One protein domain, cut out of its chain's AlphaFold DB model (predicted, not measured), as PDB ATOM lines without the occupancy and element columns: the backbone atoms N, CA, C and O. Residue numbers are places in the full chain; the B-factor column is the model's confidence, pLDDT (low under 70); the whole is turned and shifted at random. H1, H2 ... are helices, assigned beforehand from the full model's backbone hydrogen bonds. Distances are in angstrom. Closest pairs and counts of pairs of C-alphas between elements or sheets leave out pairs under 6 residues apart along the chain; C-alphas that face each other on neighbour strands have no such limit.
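This is residues 216 to 259 of the 680 residues of a protein of Smittium simulii (UniProt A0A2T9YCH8). A long helix, H3, makes most of the long axis, and a shorter helix, H2, crosses it at about a right angle, with the middles of the two in contact. H1, a single short turn at the first printed residue, sits near H2, and the loop of residues 232 to 240 leads from the end of H2 to the start of H3. The printed part has 44 residues, with three named helices in the order H1, H2, H3 and no named strand; the class is all helix. It is compact, with a radius of gyration of the C-alphas of 10.5 A, and elongated, spanning 34 by 18 by 17 A.

H1, residues 216 to 219, is close to but not clearly touching H2, residues 222 to 231; their closest C-alphas, those of Thr 219 and Phe 225, are 5.9 A apart. H2 touches H3, residues 241 to 255, which meets it with residues 246 to 250 alone. The closest C-alphas, those of Cys 226 and Cys 247, are 5.3 A apart, and the lines are about perpendicular, at 76 degrees. H1 and H3 are only just apart, at 8.2 A between their closest C-alphas. Each O i to N i+4 pair in H3 is within hydrogen-bond range, in H2 5 of 6 are, and H1 is too short for such a pair.

H1 begins at C-alpha 216, (107.917, 124.205, 66.609). H2 runs 14.1 A from C-alpha 222, (100.953, 128.017, 60.248), to C-alpha 231. H3 runs 21.2 A and ends at C-alpha 255, (94.753, 139.267, 51.769).

The C-alphas farthest apart, those of Pro 236 and Ser 259, are 34.5 A apart. The printed part has no cut. The link from H1 to H2 is tight, and that from H2 to H3 is short, with 9 residues. The mean pLDDT of the printed part is 80.1, and residues 216 to 220 and 255 to 259 are under 70.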
ATOM      1  N   SER A 216     107.729 124.844  67.912       67.75
ATOM      2  CA  SER A 216     107.917 124.205  66.609       67.75
ATOM      3  C   SER A 216     106.739 123.283  66.264       67.75
ATOM      4  O   SER A 216     106.184 123.383  65.168       67.75
ATOM      5  N   LEU A 217     106.249 122.498  67.228       64.81
ATOM      6  CA  LEU A 217     105.189 121.509  67.022       64.81
ATOM      7  C   LEU A 217     103.837 122.163  66.726       64.81
ATOM      8  O   LEU A 217     103.084 121.689  65.873       64.81
ATOM      9  N   LYS A 218     103.572 123.336  67.314       65.00
ATOM     10  CA  LYS A 218     102.413 124.152  66.929       65.00
ATOM     11  C   LYS A 218     102.543 124.741  65.517       65.00
ATOM     12  O   LYS A 218     101.526 124.940  64.860       65.00
ATOM     13  N   THR A 219     103.755 125.000  65.009       59.84
ATOM     14  CA  THR A 219     103.952 125.631  63.683       59.84
ATOM     15  C   THR A 219     103.674 124.722  62.483       59.84
ATOM     16  O   THR A 219     103.558 125.240  61.371       59.84
ATOM     17  N   ALA A 220     103.496 123.405  62.678       63.22
ATOM     18  CA  ALA A 220     103.241 122.437  61.602       63.22
ATOM     19  C   ALA A 220     102.045 122.809  60.696       63.22
ATOM     20  O   ALA A 220     102.015 122.458  59.516       63.22
ATOM     21  N   ASN A 221     101.084 123.575  61.220       74.62
ATOM     22  CA  ASN A 221     100.072 124.274  60.432       74.62
ATOM     23  C   ASN A 221     100.074 125.765  60.800       74.62
ATOM     24  O   ASN A 221      99.350 126.215  61.689       74.62
ATOM     25  N   THR A 222     100.859 126.558  60.067       80.19
ATOM     26  CA  THR A 222     100.953 128.017  60.248       80.19
ATOM     27  C   THR A 222      99.594 128.718  60.248       80.19
ATOM     28  O   THR A 222      99.439 129.731  60.922       80.19
ATOM     29  N   LYS A 223      98.567 128.207  59.558       83.00
ATOM     30  CA  LYS A 223      97.244 128.848  59.557       83.00
ATOM     31  C   LYS A 223      96.475 128.639  60.866       83.00
ATOM     32  O   LYS A 223      95.887 129.600  61.366       83.00
ATOM     33  N   SER A 224      96.431 127.419  61.406       76.44
ATOM     34  CA  SER A 224      95.786 127.182  62.707       76.44
ATOM     35  C   SER A 224      96.586 127.836  63.830       76.44
ATOM     36  O   SER A 224      95.993 128.448  64.717       76.44
ATOM     37  N   PHE A 225      97.916 127.809  63.735       82.25
ATOM     38  CA  PHE A 225      98.799 128.397  64.730       82.25
ATOM     39  C   PHE A 225      98.689 129.919  64.823       82.25
ATOM     40  O   PHE A 225      98.502 130.451  65.913       82.25
ATOM     41  N   CYS A 226      98.692 130.631  63.696       87.75
ATOM     42  CA  CYS A 226      98.502 132.079  63.726       87.75
ATOM     43  C   CYS A 226      97.120 132.453  64.272       87.75
ATOM     44  O   CYS A 226      97.023 133.325  65.126       87.75
ATOM     45  N   LYS A 227      96.067 131.706  63.907       85.12
ATOM     46  CA  LYS A 227      94.724 131.868  64.491       85.12
ATOM     47  C   LYS A 227      94.690 131.584  66.004       85.12
ATOM     48  O   LYS A 227      93.882 132.190  66.709       85.12
ATOM     49  N   PHE A 228      95.528 130.674  66.504       82.69
ATOM     50  CA  PHE A 228      95.725 130.454  67.939       82.69
ATOM     51  C   PHE A 228      96.421 131.659  68.585       82.69
ATOM     52  O   PHE A 228      95.928 132.151  69.595       82.69
ATOM     53  N   CYS A 229      97.494 132.182  67.985       88.06
ATOM     54  CA  CYS A 229      98.235 133.323  68.523       88.06
ATOM     55  C   CYS A 229      97.448 134.639  68.509       88.06
ATOM     56  O   CYS A 229      97.486 135.356  69.501       88.06
ATOM     57  N   THR A 230      96.630 134.911  67.486       87.50
ATOM     58  CA  THR A 230      95.696 136.058  67.492       87.50
ATOM     59  C   THR A 230      94.708 135.998  68.665       87.50
ATOM     60  O   THR A 230      94.239 137.029  69.132       87.50
ATOM     61  N   LYS A 231      94.372 134.793  69.150       84.19
ATOM     62  CA  LYS A 231      93.484 134.590  70.306       84.19
ATOM     63  C   LYS A 231      94.210 134.515  71.652       84.19
ATOM     64  O   LYS A 231      93.555 134.660  72.676       84.19
ATOM     65  N   ASN A 232      95.511 134.232  71.658       79.81
ATOM     66  CA  ASN A 232      96.303 133.957  72.860       79.81
ATOM     67  C   ASN A 232      97.684 134.644  72.754       79.81
ATOM     68  O   ASN A 232      98.700 133.943  72.723       79.81
ATOM     69  N   PRO A 233      97.747 135.988  72.661       87.62
ATOM     70  CA  PRO A 233      99.007 136.711  72.453       87.62
ATOM     71  C   PRO A 233     100.002 136.508  73.607       87.62
ATOM     72  O   PRO A 233     101.197 136.397  73.363       87.62
ATOM     73  N   GLU A 234      99.492 136.352  74.833       85.69
ATOM     74  CA  GLU A 234     100.251 136.076  76.067       85.69
ATOM     75  C   GLU A 234     100.995 134.724  76.063       85.69
ATOM     76  O   GLU A 234     101.807 134.445  76.945       85.69
ATOM     77  N   ASN A 235     100.693 133.815  75.126       81.81
ATOM     78  CA  ASN A 235     101.293 132.485  75.135       81.81
ATOM     79  C   ASN A 235     102.792 132.567  74.764       81.81
ATOM     80  O   ASN A 235     103.104 133.161  73.731       81.81
ATOM     81  N   PRO A 236     103.719 131.901  75.487       80.94
ATOM     82  CA  PRO A 236     105.160 131.969  75.199       80.94
ATOM     83  C   PRO A 236     105.577 131.516  73.787       80.94
ATOM     84  O   PRO A 236     106.693 131.784  73.351       80.94
ATOM     85  N   CYS A 237     104.692 130.838  73.046       83.62
ATOM     86  CA  CYS A 237     104.916 130.519  71.637       83.62
ATOM     87  C   CYS A 237     104.521 131.606  70.645       83.62
ATOM     88  O   CYS A 237     104.915 131.530  69.487       83.62
ATOM     89  N   CYS A 238     103.760 132.602  71.076       87.94
ATOM     90  CA  CYS A 238     103.273 133.695  70.245       87.94
ATOM     91  C   CYS A 238     104.120 134.968  70.401       87.94
ATOM     92  O   CYS A 238     103.967 135.906  69.620       87.94
ATOM     93  N   THR A 239     105.045 134.983  71.365       88.12
ATOM     94  CA  THR A 239     105.979 136.086  71.639       88.12
ATOM     95  C   THR A 239     107.331 135.955  70.925       88.12
ATOM     96  O   THR A 239     108.088 136.919  70.898       88.12
ATOM     97  N   LYS A 240     107.654 134.803  70.314       87.12
ATOM     98  CA  LYS A 240     108.883 134.638  69.509       87.12
ATOM     99  C   LYS A 240     108.762 135.387  68.172       87.12
ATOM    100  O   LYS A 240     107.809 135.156  67.425       87.12
ATOM    101  N   GLU A 241     109.743 136.227  67.842       84.31
ATOM    102  CA  GLU A 241     109.705 137.130  66.673       84.31
ATOM    103  C   GLU A 241     109.475 136.399  65.336       84.31
ATOM    104  O   GLU A 241     108.570 136.768  64.585       84.31
ATOM    105  N   ASP A 242     110.201 135.301  65.085       85.00
ATOM    106  CA  ASP A 242     110.049 134.433  63.901       85.00
ATOM    107  C   ASP A 242     108.597 134.016  63.622       85.00
ATOM    108  O   ASP A 242     108.185 133.821  62.475       85.00
ATOM    109  N   ILE A 243     107.821 133.813  64.688       82.69
ATOM    110  CA  ILE A 243     106.442 133.339  64.617       82.69
ATOM    111  C   ILE A 243     105.509 134.496  64.271       82.69
ATOM    112  O   ILE A 243     104.659 134.340  63.392       82.69
ATOM    113  N   GLN A 244     105.705 135.669  64.877       86.50
ATOM    114  CA  GLN A 244     104.929 136.859  64.529       86.50
ATOM    115  C   GLN A 244     105.155 137.258  63.068       86.50
ATOM    116  O   GLN A 244     104.181 137.468  62.344       86.50
ATOM    117  N   GLN A 245     106.403 137.241  62.587       89.12
ATOM    118  CA  GLN A 245     106.715 137.507  61.178       89.12
ATOM    119  C   GLN A 245     106.038 136.504  60.230       89.12
ATOM    120  O   GLN A 245     105.387 136.912  59.266       89.12
ATOM    121  N   LYS A 246     106.101 135.194  60.524       88.25
ATOM    122  CA  LYS A 246     105.392 134.159  59.741       88.25
ATOM    123  C   LYS A 246     103.875 134.364  59.739       88.25
ATOM    124  O   LYS A 246     103.231 134.091  58.725       88.25
ATOM    125  N   CYS A 247     103.301 134.852  60.836       90.31
ATOM    126  CA  CYS A 247     101.869 135.110  60.934       90.31
ATOM    127  C   CYS A 247     101.422 136.354  60.173       90.31
ATOM    128  O   CYS A 247     100.476 136.252  59.392       90.31
ATOM    129  N   VAL A 248     102.140 137.471  60.307       90.19
ATOM    130  CA  VAL A 248     101.902 138.682  59.507       90.19
ATOM    131  C   VAL A 248     102.061 138.372  58.016       90.19
ATOM    132  O   VAL A 248     101.197 138.727  57.218       90.19
ATOM    133  N   LEU A 249     103.094 137.618  57.624       90.00
ATOM    134  CA  LEU A 249     103.286 137.206  56.232       90.00
ATOM    135  C   LEU A 249     102.145 136.305  55.724       90.00
ATOM    136  O   LEU A 249     101.678 136.491  54.605       90.00
ATOM    137  N   ASN A 250     101.653 135.357  56.528       86.25
ATOM    138  CA  ASN A 250     100.508 134.510  56.165       86.25
ATOM    139  C   ASN A 250      99.189 135.306  56.084       86.25
ATOM    140  O   ASN A 250      98.319 134.979  55.277       86.25
ATOM    141  N   GLU A 251      99.033 136.358  56.887       88.12
ATOM    142  CA  GLU A 251      97.894 137.273  56.805       88.12
ATOM    143  C   GLU A 251      97.956 138.119  55.526       88.12
ATOM    144  O   GLU A 251      97.000 138.101  54.751       88.12
ATOM    145  N   LEU A 252      99.106 138.728  55.211       87.56
ATOM    146  CA  LEU A 252      99.354 139.432  53.943       87.56
ATOM    147  C   LEU A 252      99.172 138.511  52.720       87.56
ATOM    148  O   LEU A 252      98.541 138.876  51.728       87.56
ATOM    149  N   LEU A 253      99.649 137.268  52.790       84.56
ATOM    150  CA  LEU A 253      99.420 136.284  51.729       84.56
ATOM    151  C   LEU A 253      97.946 135.850  51.649       84.56
ATOM    152  O   LEU A 253      97.464 135.531  50.561       84.56
ATOM    153  N   GLN A 254      97.182 135.884  52.745       79.06
ATOM    154  CA  GLN A 254      95.736 135.646  52.705       79.06
ATOM    155  C   GLN A 254      94.941 136.850  52.193       79.06
ATOM    156  O   GLN A 254      93.955 136.615  51.495       79.06
ATOM    157  N   THR A 255      95.363 138.097  52.430       69.94
ATOM    158  CA  THR A 255      94.753 139.267  51.769       69.94
ATOM    159  C   THR A 255      95.029 139.266  50.262       69.94
ATOM    160  O   THR A 255      94.165 139.682  49.491       69.94
ATOM    161  N   SER A 256      96.137 138.658  49.812       63.78
ATOM    162  CA  SER A 256      96.398 138.408  48.381       63.78
ATOM    163  C   SER A 256      95.425 137.418  47.713       63.78
ATOM    164  O   SER A 256      95.411 137.294  46.486       63.78
ATOM    165  N   LYS A 257      94.502 136.801  48.474       60.00
ATOM    166  CA  LYS A 257      93.233 136.304  47.920       60.00
ATOM    167  C   LYS A 257      92.323 137.479  47.563       60.00
ATOM    168  O   LYS A 257      91.211 137.597  48.085       60.00
ATOM    169  N   PHE A 258      92.759 138.268  46.576       59.50
ATOM    170  CA  PHE A 258      91.853 138.943  45.656       59.50
ATOM    171  C   PHE A 258      90.714 137.974  45.375       59.50
ATOM    172  O   PHE A 258      90.954 136.839  44.941       59.50
ATOM    173  N   SER A 259      89.488 138.374  45.721       63.41
ATOM    174  CA  SER A 259      88.346 137.476  45.580       63.41
ATOM    175  C   SER A 259      88.336 136.928  44.153       63.41
ATOM    176  O   SER A 259      88.714 137.635  43.215       63.41
TER     177      SER A 259